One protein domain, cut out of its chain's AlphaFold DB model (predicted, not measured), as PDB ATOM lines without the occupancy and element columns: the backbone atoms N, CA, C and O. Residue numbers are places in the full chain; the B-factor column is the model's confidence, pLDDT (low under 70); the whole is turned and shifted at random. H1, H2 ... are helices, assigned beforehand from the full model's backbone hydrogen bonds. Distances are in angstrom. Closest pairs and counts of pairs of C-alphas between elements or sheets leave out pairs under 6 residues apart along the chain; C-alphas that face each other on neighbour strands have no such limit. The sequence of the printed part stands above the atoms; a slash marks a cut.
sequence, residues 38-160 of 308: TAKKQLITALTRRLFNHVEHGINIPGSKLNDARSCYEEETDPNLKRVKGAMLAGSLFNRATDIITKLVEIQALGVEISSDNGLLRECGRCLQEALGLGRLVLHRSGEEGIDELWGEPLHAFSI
ATOM      1  N   THR A  38     214.720 169.058 253.949       90.12
ATOM      2  CA  THR A  38     214.635 169.438 255.367       90.12
ATOM      3  C   THR A  38     215.999 169.815 255.943       90.12
ATOM      4  O   THR A  38     216.122 170.874 256.564       90.12
ATOM      5  N   ALA A  39     217.037 169.003 255.712       90.25
ATOM      6  CA  ALA A  39     218.395 169.308 256.162       90.25
ATOM      7  C   ALA A  39     218.945 170.572 255.481       90.25
ATOM      8  O   ALA A  39     219.503 171.442 256.156       90.25
ATOM      9  N   LYS A  40     218.710 170.737 254.172       89.88
ATOM     10  CA  LYS A  40     219.080 171.955 253.431       89.88
ATOM     11  C   LYS A  40     218.382 173.200 253.977       89.88
ATOM     12  O   LYS A  40     219.046 174.210 254.200       89.88
ATOM     13  N   LYS A  41     217.081 173.136 254.286       90.69
ATOM     14  CA  LYS A  41     216.344 174.236 254.941       90.69
ATOM     15  C   LYS A  41     216.967 174.609 256.284       90.69
ATOM     16  O   LYS A  41     217.171 175.795 256.547       90.69
ATOM     17  N   GLN A  42     217.244 173.626 257.141       91.00
ATOM     18  CA  GLN A  42     217.851 173.870 258.455       91.00
ATOM     19  C   GLN A  42     219.223 174.533 258.316       91.00
ATOM     20  O   GLN A  42     219.503 175.520 258.998       91.00
ATOM     21  N   LEU A  43     220.042 174.032 257.390       90.81
ATOM     22  CA  LEU A  43     221.362 174.570 257.103       90.81
ATOM     23  C   LEU A  43     221.287 176.011 256.589       90.81
ATOM     24  O   LEU A  43     221.902 176.891 257.184       90.81
ATOM     25  N   ILE A  44     220.485 176.277 255.555       89.94
ATOM     26  CA  ILE A  44     220.301 177.627 255.002       89.94
ATOM     27  C   ILE A  44     219.799 178.578 256.087       89.94
ATOM     28  O   ILE A  44     220.385 179.633 256.272       89.94
ATOM     29  N   THR A  45     218.815 178.174 256.894       89.56
ATOM     30  CA  THR A  45     218.311 178.997 258.010       89.56
ATOM     31  C   THR A  45     219.413 179.347 259.015       89.56
ATOM     32  O   THR A  45     219.516 180.495 259.457       89.56
ATOM     33  N   ALA A  46     220.251 178.378 259.393       90.50
ATOM     34  CA  ALA A  46     221.362 178.607 260.314       90.50
ATOM     35  C   ALA A  46     222.426 179.540 259.710       90.50
ATOM     36  O   ALA A  46     222.924 180.437 260.396       90.50
ATOM     37  N   LEU A  47     222.738 179.366 258.425       91.19
ATOM     38  CA  LEU A  47     223.681 180.212 257.700       91.19
ATOM     39  C   LEU A  47     223.153 181.640 257.525       91.19
ATOM     40  O   LEU A  47     223.915 182.574 257.751       91.19
ATOM     41  N   THR A  48     221.861 181.820 257.227       88.81
ATOM     42  CA  THR A  48     221.185 183.127 257.158       88.81
ATOM     43  C   THR A  48     221.294 183.870 258.487       88.81
ATOM     44  O   THR A  48     221.699 185.031 258.528       88.81
ATOM     45  N   ARG A  49     220.995 183.194 259.606       90.06
ATOM     46  CA  ARG A  49     221.138 183.785 260.949       90.06
ATOM     47  C   ARG A  49     222.578 184.196 261.229       90.06
ATOM     48  O   ARG A  49     222.814 185.285 261.743       90.06
ATOM     49  N   ARG A  50     223.543 183.336 260.892       92.25
ATOM     50  CA  ARG A  50     224.965 183.653 261.060       92.25
ATOM     51  C   ARG A  50     225.358 184.864 260.212       92.25
ATOM     52  O   ARG A  50     225.973 185.773 260.750       92.25
ATOM     53  N   LEU A  51     224.979 184.895 258.936       92.06
ATOM     54  CA  LEU A  51     225.258 186.005 258.025       92.06
ATOM     55  C   LEU A  51     224.795 187.338 258.627       92.06
ATOM     56  O   LEU A  51     225.623 188.216 258.855       92.06
ATOM     57  N   PHE A  52     223.512 187.461 258.981       93.50
ATOM     58  CA  PHE A  52     222.957 188.720 259.499       93.50
ATOM     59  C   PHE A  52     223.514 189.150 260.865       93.50
ATOM     60  O   PHE A  52     223.468 190.332 261.194       93.50
ATOM     61  N   ASN A  53     224.089 188.229 261.645       92.75
ATOM     62  CA  ASN A  53     224.766 188.561 262.904       92.75
ATOM     63  C   ASN A  53     226.169 189.169 262.711       92.75
ATOM     64  O   ASN A  53     226.729 189.725 263.663       92.75
ATOM     65  N   HIS A  54     226.753 189.037 261.515       93.44
ATOM     66  CA  HIS A  54     228.132 189.443 261.218       93.44
ATOM     67  C   HIS A  54     228.254 190.576 260.203       93.44
ATOM     68  O   HIS A  54     229.347 191.089 260.000       93.44
ATOM     69  N   VAL A  55     227.157 191.009 259.605       93.75
ATOM     70  CA  VAL A  55     227.123 192.105 258.630       93.75
ATOM     71  C   VAL A  55     226.544 193.378 259.245       93.75
ATOM     72  O   VAL A  55     226.080 193.373 260.388       93.75
ATOM     73  N   GLU A  56     226.594 194.476 258.492       92.06
ATOM     74  CA  GLU A  56     225.986 195.760 258.858       92.06
ATOM     75  C   GLU A  56     224.550 195.612 259.391       92.06
ATOM     76  O   GLU A  56     223.711 194.891 258.844       92.06
ATOM     77  N   HIS A  57     224.245 196.332 260.472       91.75
ATOM     78  CA  HIS A  57     222.902 196.349 261.039       91.75
ATOM     79  C   HIS A  57     221.895 196.998 260.076       91.75
ATOM     80  O   HIS A  57     222.228 197.892 259.305       91.75
ATOM     81  N   GLY A  58     220.635 196.559 260.141       91.00
ATOM     82  CA  GLY A  58     219.540 197.143 259.356       91.00
ATOM     83  C   GLY A  58     219.359 196.575 257.945       91.00
ATOM     84  O   GLY A  58     218.343 196.862 257.324       91.00
ATOM     85  N   ILE A  59     220.261 195.715 257.455       93.62
ATOM     86  CA  ILE A  59     220.140 195.124 256.106       93.62
ATOM     87  C   ILE A  59     219.280 193.849 256.054       93.62
ATOM     88  O   ILE A  59     218.985 193.346 254.974       93.62
ATOM     89  N   ASN A  60     218.873 193.307 257.207       95.31
ATOM     90  CA  ASN A  60     218.004 192.130 257.306       95.31
ATOM     91  C   ASN A  60     216.542 192.499 256.978       95.31
ATOM     92  O   ASN A  60     215.690 192.599 257.861       95.31
ATOM     93  N   ILE A  61     216.278 192.767 255.699       97.19
ATOM     94  CA  ILE A  61     214.975 193.209 255.195       97.19
ATOM     95  C   ILE A  61     214.084 192.003 254.879       97.19
ATOM     96  O   ILE A  61     214.550 191.079 254.213       97.19
ATOM     97  N   PRO A  62     212.803 191.983 255.294       97.00
ATOM     98  CA  PRO A  62     211.893 190.879 254.996       97.00
ATOM     99  C   PRO A  62     211.773 190.563 253.499       97.00
ATOM    100  O   PRO A  62     211.722 191.467 252.665       97.00
ATOM    101  N   GLY A  63     211.613 189.281 253.156       96.62
ATOM    102  CA  GLY A  63     211.434 188.841 251.769       96.62
ATOM    103  C   GLY A  63     210.176 189.405 251.101       96.62
ATOM    104  O   GLY A  63     210.141 189.587 249.883       96.62
ATOM    105  N   SER A  64     209.144 189.754 251.874       97.06
ATOM    106  CA  SER A  64     207.930 190.425 251.383       97.06
ATOM    107  C   SER A  64     208.183 191.846 250.862       97.06
ATOM    108  O   SER A  64     207.396 192.343 250.063       97.06
ATOM    109  N   LYS A  65     209.297 192.474 251.254       98.00
ATOM    110  CA  LYS A  65     209.695 193.837 250.872       98.00
ATOM    111  C   LYS A  65     210.671 193.895 249.692       98.00
ATOM    112  O   LYS A  65     211.204 194.957 249.400       98.00
ATOM    113  N   LEU A  66     210.880 192.773 248.995       98.00
ATOM    114  CA  LEU A  66     211.827 192.662 247.879       98.00
ATOM    115  C   LEU A  66     211.627 193.729 246.788       98.00
ATOM    116  O   LEU A  66     212.597 194.331 246.343       98.00
ATOM    117  N   ASN A  67     210.383 193.970 246.365       98.12
ATOM    118  CA  ASN A  67     210.108 194.935 245.298       98.12
ATOM    119  C   ASN A  67     210.396 196.369 245.759       98.12
ATOM    120  O   ASN A  67     211.088 197.095 245.056       98.12
ATOM    121  N   ASP A  68     209.958 196.733 246.969       98.25
ATOM    122  CA  ASP A  68     210.248 198.039 247.574       98.25
ATOM    123  C   ASP A  68     211.769 198.271 247.676       98.25
ATOM    124  O   ASP A  68     212.274 199.328 247.298       98.25
ATOM    125  N   ALA A  69     212.515 197.260 248.143       98.12
ATOM    126  CA  ALA A  69     213.973 197.313 248.250       98.12
ATOM    127  C   ALA A  69     214.649 197.465 246.878       98.12
ATOM    128  O   ALA A  69     215.612 198.224 246.746       98.12
ATOM    129  N   ARG A  70     214.127 196.778 245.854       98.56
ATOM    130  CA  ARG A  70     214.630 196.852 244.480       98.56
ATOM    131  C   ARG A  70     214.426 198.236 243.880       98.56
ATOM    132  O   ARG A  70     215.408 198.831 243.445       98.56
ATOM    133  N   SER A  71     213.207 198.771 243.934       98.44
ATOM    134  CA  SER A  71     212.910 200.121 243.441       98.44
ATOM    135  C   SER A  71     213.786 201.164 244.132       98.44
ATOM    136  O   SER A  71     214.438 201.962 243.465       98.44
ATOM    137  N   CYS A  72     213.920 201.082 245.462       98.00
ATOM    138  CA  CYS A  72     214.788 201.984 246.220       98.00
ATOM    139  C   CYS A  72     216.249 201.944 245.748       98.00
ATOM    140  O   CYS A  72     216.887 202.996 245.680       98.00
ATOM    141  N   TYR A  73     216.794 200.753 245.473       98.31
ATOM    142  CA  TYR A  73     218.167 200.569 244.991       98.31
ATOM    143  C   TYR A  73     218.365 201.077 243.555       98.31
ATOM    144  O   TYR A  73     219.379 201.712 243.259       98.31
ATOM    145  N   GLU A  74     217.414 200.804 242.665       98.12
ATOM    146  CA  GLU A  74     217.487 201.187 241.252       98.12
ATOM    147  C   GLU A  74     217.414 202.709 241.074       98.12
ATOM    148  O   GLU A  74     218.252 203.267 240.361       98.12
ATOM    149  N   GLU A  75     216.500 203.371 241.791       98.25
ATOM    150  CA  GLU A  75     216.278 204.825 241.761       98.25
ATOM    151  C   GLU A  75     217.383 205.635 242.458       98.25
ATOM    152  O   GLU A  75     217.531 206.829 242.204       98.25
ATOM    153  N   GLU A  76     218.173 205.012 243.338       98.38
ATOM    154  CA  GLU A  76     219.232 205.718 244.057       98.38
ATOM    155  C   GLU A  76     220.382 206.117 243.129       98.38
ATOM    156  O   GLU A  76     220.887 205.307 242.343       98.38
ATOM    157  N   THR A  77     220.837 207.360 243.264       98.00
ATOM    158  CA  THR A  77     221.920 207.939 242.459       98.00
ATOM    159  C   THR A  77     223.154 208.258 243.292       98.00
ATOM    160  O   THR A  77     224.259 208.211 242.751       98.00
ATOM    161  N   ASP A  78     223.002 208.503 244.599       98.44
ATOM    162  CA  ASP A  78     224.137 208.660 245.501       98.44
ATOM    163  C   ASP A  78     224.856 207.308 245.670       98.44
ATOM    164  O   ASP A  78     224.242 206.336 246.122       98.44
ATOM    165  N   PRO A  79     226.157 207.203 245.338       97.38
ATOM    166  CA  PRO A  79     226.868 205.926 245.383       97.38
ATOM    167  C   PRO A  79     226.910 205.279 246.774       97.38
ATOM    168  O   PRO A  79     226.848 204.050 246.886       97.38
ATOM    169  N   ASN A  80     226.994 206.081 247.840       95.94
ATOM    170  CA  ASN A  80     227.096 205.579 249.208       95.94
ATOM    171  C   ASN A  80     225.748 205.039 249.691       95.94
ATOM    172  O   ASN A  80     225.686 203.943 250.254       95.94
ATOM    173  N   LEU A  81     224.660 205.761 249.417       97.25
ATOM    174  CA  LEU A  81     223.302 205.292 249.687       97.25
ATOM    175  C   LEU A  81     222.958 204.081 248.819       97.25
ATOM    176  O   LEU A  81     222.360 203.124 249.319       97.25
ATOM    177  N   LYS A  82     223.383 204.066 247.549       98.00
ATOM    178  CA  LYS A  82     223.122 202.956 246.622       98.00
ATOM    179  C   LYS A  82     223.767 201.667 247.107       98.00
ATOM    180  O   LYS A  82     223.133 200.617 247.046       98.00
ATOM    181  N   ARG A  83     224.981 201.735 247.665       96.19
ATOM    182  CA  ARG A  83     225.633 200.587 248.314       96.19
ATOM    183  C   ARG A  83     224.773 200.020 249.450       96.19
ATOM    184  O   ARG A  83     224.493 198.824 249.450       96.19
ATOM    185  N   VAL A  84     224.326 200.867 250.383       96.25
ATOM    186  CA  VAL A  84     223.510 200.440 251.541       96.25
ATOM    187  C   VAL A  84     222.175 199.853 251.085       96.25
ATOM    188  O   VAL A  84     221.776 198.782 251.539       96.25
ATOM    189  N   LYS A  85     221.498 200.503 250.136       98.19
ATOM    190  CA  LYS A  85     220.250 199.989 249.555       98.19
ATOM    191  C   LYS A  85     220.466 198.678 248.795       98.19
ATOM    192  O   LYS A  85     219.615 197.797 248.855       98.19
ATOM    193  N   GLY A  86     221.621 198.502 248.155       97.44
ATOM    194  CA  GLY A  86     222.029 197.236 247.546       97.44
ATOM    195  C   GLY A  86     222.213 196.121 248.579       97.44
ATOM    196  O   GLY A  86     221.752 195.004 248.358       97.44
ATOM    197  N   ALA A  87     222.789 196.431 249.743       96.12
ATOM    198  CA  ALA A  87     222.882 195.501 250.872       96.12
ATOM    199  C   ALA A  87     221.497 195.130 251.442       96.12
ATOM    200  O   ALA A  87     221.231 193.961 251.727       96.12
ATOM    201  N   MET A  88     220.579 196.097 251.548       97.75
ATOM    202  CA  MET A  88     219.178 195.857 251.928       97.75
ATOM    203  C   MET A  88     218.450 194.965 250.910       97.75
ATOM    204  O   MET A  88     217.732 194.038 251.296       97.75
ATOM    205  N   LEU A  89     218.663 195.205 249.612       98.25
ATOM    206  CA  LEU A  89     218.135 194.372 248.533       98.25
ATOM    207  C   LEU A  89     218.677 192.940 248.633       98.25
ATOM    208  O   LEU A  89     217.882 191.999 248.613       98.25
ATOM    209  N   ALA A  90     219.987 192.769 248.844       96.56
ATOM    210  CA  ALA A  90     220.607 191.463 249.073       96.56
ATOM    211  C   ALA A  90     219.943 190.717 250.241       96.56
ATOM    212  O   ALA A  90     219.585 189.547 250.106       96.56
ATOM    213  N   GLY A  91     219.700 191.404 251.364       96.00
ATOM    214  CA  GLY A  91     219.003 190.829 252.514       96.00
ATOM    215  C   GLY A  91     217.566 190.400 252.201       96.00
ATOM    216  O   GLY A  91     217.155 189.298 252.572       96.00
ATOM    217  N   SER A  92     216.818 191.218 251.453       97.62
ATOM    218  CA  SER A  92     215.446 190.886 251.036       97.62
ATOM    219  C   SER A  92     215.379 189.683 250.088       97.62
ATOM    220  O   SER A  92     214.509 188.825 250.250       97.62
ATOM    221  N   LEU A  93     216.330 189.556 249.157       97.06
ATOM    222  CA  LEU A  93     216.475 188.388 248.282       97.06
ATOM    223  C   LEU A  93     216.771 187.127 249.098       97.06
ATOM    224  O   LEU A  93     216.161 186.081 248.882       97.06
ATOM    225  N   PHE A  94     217.657 187.234 250.087       94.12
ATOM    226  CA  PHE A  94     218.001 186.124 250.973       94.12
ATOM    227  C   PHE A  94     216.813 185.621 251.789       94.12
ATOM    228  O   PHE A  94     216.559 184.415 251.884       94.12
ATOM    229  N   ASN A  95     216.062 186.554 252.372       95.56
ATOM    230  CA  ASN A  95     214.876 186.220 253.145       95.56
ATOM    231  C   ASN A  95     213.784 185.643 252.241       95.56
ATOM    232  O   ASN A  95     213.187 184.635 252.605       95.56
ATOM    233  N   ARG A  96     213.615 186.159 251.013       96.62
ATOM    234  CA  ARG A  96     212.717 185.554 250.017       96.62
ATOM    235  C   ARG A  96     213.111 184.111 249.692       96.62
ATOM    236  O   ARG A  96     212.242 183.245 249.661       96.62
ATOM    237  N   ALA A  97     214.397 183.829 249.483       94.50
ATOM    238  CA  ALA A  97     214.869 182.464 249.250       94.50
ATOM    239  C   ALA A  97     214.568 181.538 250.442       94.50
ATOM    240  O   ALA A  97     214.128 180.402 250.251       94.50
ATOM    241  N   THR A  98     214.759 182.046 251.664       92.75
ATOM    242  CA  THR A  98     214.474 181.327 252.917       92.75
ATOM    243  C   THR A  98     212.974 181.038 253.081       92.75
ATOM    244  O   THR A  98     212.599 179.931 253.482       92.75
ATOM    245  N   ASP A  99     212.109 181.986 252.716       94.69
ATOM    246  CA  ASP A  99     210.652 181.809 252.710       94.69
ATOM    247  C   ASP A  99     210.239 180.712 251.717       94.69
ATOM    248  O   ASP A  99     209.468 179.811 252.056       94.69
ATOM    249  N   ILE A 100     210.804 180.735 250.505       94.62
ATOM    250  CA  ILE A 100     210.493 179.760 249.454       94.62
ATOM    251  C   ILE A 100     210.904 178.343 249.868       94.62
ATOM    252  O   ILE A 100     210.081 177.430 249.801       94.62
ATOM    253  N   ILE A 101     212.145 178.137 250.330       92.06
ATOM    254  CA  ILE A 101     212.591 176.791 250.731       92.06
ATOM    255  C   ILE A 101     211.809 176.272 251.941       92.06
ATOM    256  O   ILE A 101     211.524 175.079 252.039       92.06
ATOM    257  N   THR A 102     211.393 177.171 252.836       92.88
ATOM    258  CA  THR A 102     210.522 176.823 253.960       92.88
ATOM    259  C   THR A 102     209.199 176.250 253.472       92.88
ATOM    260  O   THR A 102     208.799 175.185 253.945       92.88
ATOM    261  N   LYS A 103     208.566 176.898 252.487       94.62
ATOM    262  CA  LYS A 103     207.307 176.426 251.898       94.62
ATOM    263  C   LYS A 103     207.473 175.142 251.098       94.62
ATOM    264  O   LYS A 103     206.611 174.275 251.184       94.62
ATOM    265  N   LEU A 104     208.586 174.973 250.387       93.38
ATOM    266  CA  LEU A 104     208.883 173.720 249.687       93.38
ATOM    267  C   LEU A 104     208.969 172.533 250.659       93.38
ATOM    268  O   LEU A 104     208.345 171.505 250.420       93.38
ATOM    269  N   VAL A 105     209.658 172.678 251.794       91.88
ATOM    270  CA  VAL A 105     209.704 171.614 252.817       91.88
ATOM    271  C   VAL A 105     208.322 171.317 253.400       91.88
ATOM    272  O   VAL A 105     207.987 170.154 253.605       91.88
ATOM    273  N   GLU A 106     207.515 172.345 253.668       93.38
ATOM    274  CA  GLU A 106     206.147 172.166 254.178       93.38
ATOM    275  C   GLU A 106     205.261 171.405 253.183       93.38
ATOM    276  O   GLU A 106     204.537 170.499 253.585       93.38
ATOM    277  N   ILE A 107     205.363 171.714 251.888       93.75
ATOM    278  CA  ILE A 107     204.650 171.003 250.817       93.75
ATOM    279  C   ILE A 107     205.110 169.541 250.736       93.75
ATOM    280  O   ILE A 107     204.278 168.638 250.679       93.75
ATOM    281  N   GLN A 108     206.421 169.290 250.793       91.75
ATOM    282  CA  GLN A 108     206.962 167.930 250.764       91.75
ATOM    283  C   GLN A 108     206.512 167.100 251.975       91.75
ATOM    284  O   GLN A 108     206.233 165.910 251.839       91.75
ATOM    285  N   ALA A 109     206.381 167.720 253.151       91.38
ATOM    286  CA  ALA A 109     205.888 167.062 254.361       91.38
ATOM    287  C   ALA A 109     204.420 166.602 254.254       91.38
ATOM    288  O   ALA A 109     204.010 165.713 254.995       91.38
ATOM    289  N   LEU A 110     203.645 167.162 253.317       94.25
ATOM    290  CA  LEU A 110     202.293 166.699 252.982       94.25
ATOM    291  C   LEU A 110     202.288 165.505 252.007       94.25
ATOM    292  O   LEU A 110     201.219 165.065 251.594       94.25
ATOM    293  N   GLY A 111     203.458 164.984 251.624       92.06
ATOM    294  CA  GLY A 111     203.601 163.871 250.682       92.06
ATOM    295  C   GLY A 111     203.648 164.292 249.210       92.06
ATOM    296  O   GLY A 111     203.573 163.437 248.335       92.06
ATOM    297  N   VAL A 112     203.771 165.592 248.921       93.19
ATOM    298  CA  VAL A 112     203.906 166.089 247.545       93.19
ATOM    299  C   VAL A 112     205.349 165.922 247.076       93.19
ATOM    300  O   VAL A 112     206.282 166.446 247.685       93.19
ATOM    301  N   GLU A 113     205.539 165.229 245.956       90.25
ATOM    302  CA  GLU A 113     206.850 165.111 245.323       90.25
ATOM    303  C   GLU A 113     207.277 166.442 244.690       90.25
ATOM    304  O   GLU A 113     206.548 167.059 243.912       90.25
ATOM    305  N   ILE A 114     208.488 166.893 245.027       88.06
ATOM    306  CA  ILE A 114     209.077 168.119 244.485       88.06
ATOM    307  C   ILE A 114     210.192 167.728 243.525       88.06
ATOM    308  O   ILE A 114     211.280 167.338 243.942       88.06
ATOM    309  N   SER A 115     209.905 167.855 242.234       86.88
ATOM    310  CA  SER A 115     210.887 167.673 241.167       86.88
ATOM    311  C   SER A 115     212.002 168.728 241.226       86.88
ATOM    312  O   SER A 115     211.799 169.861 241.670       86.88
ATOM    313  N   SER A 116     213.183 168.385 240.709       78.88
ATOM    314  CA  SER A 116     214.316 169.304 240.561       78.88
ATOM    315  C   SER A 116     214.048 170.478 239.609       78.88
ATOM    316  O   SER A 116     214.725 171.499 239.699       78.88
ATOM    317  N   ASP A 117     213.071 170.369 238.705       84.19
ATOM    318  CA  ASP A 117     212.675 171.439 237.771       84.19
ATOM    319  C   ASP A 117     211.609 172.402 238.336       84.19
ATOM    320  O   ASP A 117     211.198 173.365 237.666       84.19
ATOM    321  N   ASN A 118     211.191 172.176 239.588       91.06
ATOM    322  CA  ASN A 118     210.136 172.925 240.251       91.06
ATOM    323  C   ASN A 118     210.386 174.445 240.179       91.06
ATOM    324  O   ASN A 118     211.469 174.948 240.491       91.06
ATOM    325  N   GLY A 119     209.361 175.196 239.765       94.06
ATOM    326  CA  GLY A 119     209.464 176.643 239.551       94.06
ATOM    327  C   GLY A 119     209.862 177.430 240.803       94.06
ATOM    328  O   GLY A 119     210.649 178.367 240.704       94.06
ATOM    329  N   LEU A 120     209.392 177.020 241.985       93.75
ATOM    330  CA  LEU A 120     209.772 177.645 243.254       93.75
ATOM    331  C   LEU A 120     211.222 177.314 243.623       93.75
ATOM    332  O   LEU A 120     211.935 178.177 244.126       93.75
ATOM    333  N   LEU A 121     211.700 176.102 243.331       91.50
ATOM    334  CA  LEU A 121     213.106 175.755 243.547       91.50
ATOM    335  C   LEU A 121     214.025 176.616 242.661       91.50
ATOM    336  O   LEU A 121     215.019 177.161 243.143       91.50
ATOM    337  N   ARG A 122     213.642 176.833 241.394       93.81
ATOM    338  CA  ARG A 122     214.342 177.757 240.483       93.81
ATOM    339  C   ARG A 122     214.306 179.207 240.971       93.81
ATOM    340  O   ARG A 122     215.314 179.903 240.874       93.81
ATOM    341  N   GLU A 123     213.176 179.661 241.511       95.56
ATOM    342  CA  GLU A 123     213.049 180.997 242.106       95.56
ATOM    343  C   GLU A 123     213.970 181.174 243.320       95.56
ATOM    344  O   GLU A 123     214.680 182.174 243.420       95.56
ATOM    345  N   CYS A 124     214.009 180.176 244.209       93.75
ATOM    346  CA  CYS A 124     214.893 180.154 245.373       93.75
ATOM    347  C   CYS A 124     216.364 180.295 244.952       93.75
ATOM    348  O   CYS A 124     217.071 181.166 245.462       93.75
ATOM    349  N   GLY A 125     216.796 179.506 243.961       93.12
ATOM    350  CA  GLY A 125     218.145 179.592 243.397       93.12
ATOM    351  C   GLY A 125     218.462 180.971 242.813       93.12
ATOM    352  O   GLY A 125     219.525 181.521 243.095       93.12
ATOM    353  N   ARG A 126     217.524 181.581 242.069       96.00
ATOM    354  CA  ARG A 126     217.704 182.928 241.500       96.00
ATOM    355  C   ARG A 126     217.872 183.990 242.584       96.00
ATOM    356  O   ARG A 126     218.777 184.812 242.486       96.00
ATOM    357  N   CYS A 127     217.044 183.942 243.628       96.06
ATOM    358  CA  CYS A 127     217.159 184.846 244.771       96.06
ATOM    359  C   CYS A 127     218.533 184.734 245.449       96.06
ATOM    360  O   CYS A 127     219.170 185.752 245.704       96.06
ATOM    361  N   LEU A 128     219.025 183.513 245.695       94.62
ATOM    362  CA  LEU A 128     220.346 183.292 246.298       94.62
ATOM    363  C   LEU A 128     221.490 183.769 245.393       94.62
ATOM    364  O   LEU A 128     222.443 184.376 245.878       94.62
ATOM    365  N   GLN A 129     221.396 183.527 244.083       95.81
ATOM    366  CA  GLN A 129     222.402 183.960 243.114       95.81
ATOM    367  C   GLN A 129     222.475 185.486 242.999       95.81
ATOM    368  O   GLN A 129     223.566 186.055 242.965       95.81
ATOM    369  N   GLU A 130     221.329 186.161 242.967       96.81
ATOM    370  CA  GLU A 130     221.291 187.620 242.927       96.81
ATOM    371  C   GLU A 130     221.772 188.233 244.250       96.81
ATOM    372  O   GLU A 130     222.560 189.181 244.239       96.81
ATOM    373  N   ALA A 131     221.377 187.651 245.388       95.25
ATOM    374  CA  ALA A 131     221.861 188.085 246.694       95.25
ATOM    375  C   ALA A 131     223.386 187.952 246.810       95.25
ATOM    376  O   ALA A 131     224.031 188.863 247.318       95.25
ATOM    377  N   LEU A 132     223.975 186.870 246.287       94.00
ATOM    378  CA  LEU A 132     225.429 186.711 246.200       94.00
ATOM    379  C   LEU A 132     226.073 187.832 245.369       94.00
ATOM    380  O   LEU A 132     227.075 188.405 245.789       94.00
ATOM    381  N   GLY A 133     225.487 188.183 244.221       95.12
ATOM    382  CA  GLY A 133     225.993 189.267 243.371       95.12
ATOM    383  C   GLY A 133     226.006 190.636 244.063       95.12
ATOM    384  O   GLY A 133     226.916 191.438 243.837       95.12
ATOM    385  N   LEU A 134     225.024 190.894 244.928       95.56
ATOM    386  CA  LEU A 134     224.931 192.115 245.735       95.56
ATOM    387  C   LEU A 134     225.706 192.030 247.058       95.56
ATOM    388  O   LEU A 134     226.027 193.072 247.626       95.56
ATOM    389  N   GLY A 135     226.054 190.826 247.522       92.19
ATOM    390  CA  GLY A 135     226.771 190.580 248.777       92.19
ATOM    391  C   GLY A 135     228.082 191.358 248.898       92.19
ATOM    392  O   GLY A 135     228.390 191.850 249.976       92.19
ATOM    393  N   ARG A 136     228.763 191.607 247.770       91.62
ATOM    394  CA  ARG A 136     229.971 192.455 247.674       91.62
ATOM    395  C   ARG A 136     229.803 193.902 248.149       91.62
ATOM    396  O   ARG A 136     230.782 194.616 248.335       91.62
ATOM    397  N   LEU A 137     228.562 194.382 248.250       93.56
ATOM    398  CA  LEU A 137     228.239 195.728 248.735       93.56
ATOM    399  C   LEU A 137     228.135 195.781 250.264       93.56
ATOM    400  O   LEU A 137     228.039 196.871 250.833       93.56
ATOM    401  N   VAL A 138     228.112 194.619 250.914       93.56
ATOM    402  CA  VAL A 138     227.843 194.469 252.338       93.56
ATOM    403  C   VAL A 138     229.155 194.392 253.096       93.56
ATOM    404  O   VAL A 138     230.008 193.551 252.818       93.56
ATOM    405  N   LEU A 139     229.280 195.227 254.118       93.38
ATOM    406  CA  LEU A 139     230.427 195.200 255.008       93.38
ATOM    407  C   LEU A 139     230.171 194.255 256.185       93.38
ATOM    408  O   LEU A 139     229.037 194.037 256.627       93.38
ATOM    409  N   HIS A 140     231.254 193.711 256.731       94.38
ATOM    410  CA  HIS A 140     231.243 193.163 258.077       94.38
ATOM    411  C   HIS A 140     230.772 194.244 259.062       94.38
ATOM    412  O   HIS A 140     230.965 195.438 258.836       94.38
ATOM    413  N   ARG A 141     230.198 193.846 260.198       90.69
ATOM    414  CA  ARG A 141     229.711 194.769 261.241       90.69
ATOM    415  C   ARG A 141     230.764 195.741 261.798       90.69
ATOM    416  O   ARG A 141     230.386 196.699 262.462       90.69
ATOM    417  N   SER A 142     232.055 195.486 261.574       88.12
ATOM    418  CA  SER A 142     233.135 196.435 261.889       88.12
ATOM    419  C   SER A 142     233.185 197.624 260.923       88.12
ATOM    420  O   SER A 142     233.720 198.664 261.280       88.12
ATOM    421  N   GLY A 143     232.634 197.482 259.714       85.75
ATOM    422  CA  GLY A 143     232.627 198.495 258.657       85.75
ATOM    423  C   GLY A 143     233.893 198.547 257.793       85.75
ATOM    424  O   GLY A 143     233.972 199.396 256.913       85.75
ATOM    425  N   GLU A 144     234.883 197.675 258.015       79.19
ATOM    426  CA  GLU A 144     236.209 197.797 257.374       79.19
ATOM    427  C   GLU A 144     236.406 196.923 256.116       79.19
ATOM    428  O   GLU A 144     237.065 197.336 255.152       79.19
ATOM    429  N   GLU A 145     235.848 195.711 256.113       90.50
ATOM    430  CA  GLU A 145     236.026 194.704 255.059       90.50
ATOM    431  C   GLU A 145     234.676 194.056 254.712       90.50
ATOM    432  O   GLU A 145     233.819 193.876 255.580       90.50
ATOM    433  N   GLY A 146     234.469 193.748 253.428       88.25
ATOM    434  CA  GLY A 146     233.339 192.938 252.969       88.25
ATOM    435  C   GLY A 146     233.525 191.476 253.367       88.25
ATOM    436  O   GLY A 146     234.648 191.009 253.503       88.25
ATOM    437  N   ILE A 147     232.433 190.746 253.576       85.31
ATOM    438  CA  ILE A 147     232.491 189.335 253.995       85.31
ATOM    439  C   ILE A 147     231.745 188.431 253.010       85.31
ATOM    440  O   ILE A 147     230.834 187.668 253.349       85.31
ATOM    441  N   ASP A 148     232.129 188.564 251.744       83.06
ATOM    442  CA  ASP A 148     231.475 187.971 250.576       83.06
ATOM    443  C   ASP A 148     231.367 186.445 250.683       83.06
ATOM    444  O   ASP A 148     230.372 185.846 250.262       83.06
ATOM    445  N   GLU A 149     232.340 185.794 251.326       84.56
ATOM    446  CA  GLU A 149     232.323 184.348 251.529       84.56
ATOM    447  C   GLU A 149     231.117 183.873 252.347       84.56
ATOM    448  O   GLU A 149     230.701 182.723 252.172       84.56
ATOM    449  N   LEU A 150     230.555 184.706 253.236       89.06
ATOM    450  CA  LEU A 150     229.344 184.356 253.990       89.06
ATOM    451  C   LEU A 150     228.084 184.407 253.119       89.06
ATOM    452  O   LEU A 150     227.146 183.651 253.380       89.06
ATOM    453  N   TRP A 151     228.065 185.251 252.085       88.56
ATOM    454  CA  TRP A 151     226.939 185.376 251.155       88.56
ATOM    455  C   TRP A 151     226.852 184.192 250.189       88.56
ATOM    456  O   TRP A 151     225.756 183.780 249.814       88.56
ATOM    457  N   GLY A 152     227.993 183.596 249.829       88.94
ATOM    458  CA  GLY A 152     228.039 182.431 248.938       88.94
ATOM    459  C   GLY A 152     227.629 181.111 249.593       88.94
ATOM    460  O   GLY A 152     227.206 180.190 248.898       88.94
ATOM    461  N   GLU A 153     227.727 180.991 250.921       91.62
ATOM    462  CA  GLU A 153     227.506 179.707 251.599       91.62
ATOM    463  C   GLU A 153     226.089 179.156 251.446       91.62
ATOM    464  O   GLU A 153     225.968 177.961 251.181       91.62
ATOM    465  N   PRO A 154     225.016 179.955 251.560       90.56
ATOM    466  CA  PRO A 154     223.671 179.410 251.377       90.56
ATOM    467  C   PRO A 154     223.356 179.007 249.945       90.56
ATOM    468  O   PRO A 154     222.703 177.984 249.754       90.56
ATOM    469  N   LEU A 155     223.880 179.725 248.944       90.31
ATOM    470  CA  LEU A 155     223.808 179.265 247.556       90.31
ATOM    471  C   LEU A 155     224.568 177.947 247.376       90.31
ATOM    472  O   LEU A 155     224.066 177.035 246.721       90.31
ATOM    473  N   HIS A 156     225.747 177.817 247.984       91.12
ATOM    474  CA  HIS A 156     226.523 176.582 247.940       91.12
ATOM    475  C   HIS A 156     225.753 175.422 248.594       91.12
ATOM    476  O   HIS A 156     225.468 174.432 247.933       91.12
ATOM    477  N   ALA A 157     225.298 175.586 249.840       91.06
ATOM    478  CA  ALA A 157     224.486 174.606 250.570       91.06
ATOM    479  C   ALA A 157     223.207 174.191 249.820       91.06
ATOM    480  O   ALA A 157     222.752 173.053 249.935       91.06
ATOM    481  N   PHE A 158     222.618 175.113 249.059       88.88
ATOM    482  CA  PHE A 158     221.464 174.838 248.214       88.88
ATOM    483  C   PHE A 158     221.829 173.968 247.001       88.88
ATOM    484  O   PHE A 158     221.116 173.009 246.689       88.88
ATOM    485  N   SER A 159     222.951 174.277 246.346       89.25
ATOM    486  CA  SER A 159     223.273 173.813 244.989       89.25
ATOM    487  C   SER A 159     224.058 172.503 244.929       89.25
ATOM    488  O   SER A 159     224.067 171.858 243.885       89.25
ATOM    489  N   ILE A 160     224.717 172.102 246.017       90.81
ATOM    490  CA  ILE A 160     225.521 170.870 246.077       90.81
ATOM    491  C   ILE A 160     224.984 169.900 247.145       90.81
ATOM    492  O   ILE A 160     224.111 170.282 247.935       90.81
TER     493      ILE A 160
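What this domain is: This is residues 38 to 160 of the 308 residues of an uncharacterized protein of Ferrovum sp. JA12 (UniProt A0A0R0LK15). Four helices, H1, H3, H4 and H5, form a bundle that goes up and down, each helix running against the one before it, and H2 packs on the outside of H3. The long H3 makes the longest axis of an elongated but compact whole. The 123 printed residues hold five named helices, H1 to H5 in order, and no named strand; the class is all helix. The radius of gyration of the C-alphas is 14.6 A, and the spans are 49 by 27 by 20 A.

How they stand to each other: H1, residues 38 to 54, touches residues 94 to 105 alone of H3, residues 79 to 109, with closest C-alphas Thr 38 and Val 105 at 6.0 A. H2, residues 63 to 75, is apart from H1 and makes a hairpin with H3 at a shallow tilt of 25 degrees, closest at C-alphas Gly 63 and Arg 96, 3.9 A. H3, the hub, makes a hairpin with H4, residues 119 to 135, at 27 degrees, closest at C-alphas Ala 90 and Ala 131, 4.3 A. H4 makes a hairpin with H5, residues 148 to 159, at 14 degrees, closest at C-alphas Leu 132 and Trp 151, 5.3 A. H5 touches H1 at 8 degrees, opposite ways, closest at C-alphas Ile 44 and Pro 154, 5.3 A. H1 and H4 are apart. In H1, H3 and H4 every O i to N i+4 pair is within hydrogen-bond range; in H2 7 of 9 are, in H5 5 of 8.

Where its parts are: H1 begins at C-alpha 38 (214.635, 169.438, 255.367) and is 24.8 A long. H2 measures 19.5 A, H3 45.1 A, H4 24.1 A and H5 17.3 A, ending at C-alpha 159 (223.273, 173.813, 244.989).

The domain as a whole: The C-alphas of Asp 78 and Gly 111 are farthest apart, 49.5 A. The printed part has no cut; the link from H4 to H5 is long. No printed residue is under 70 in pLDDT.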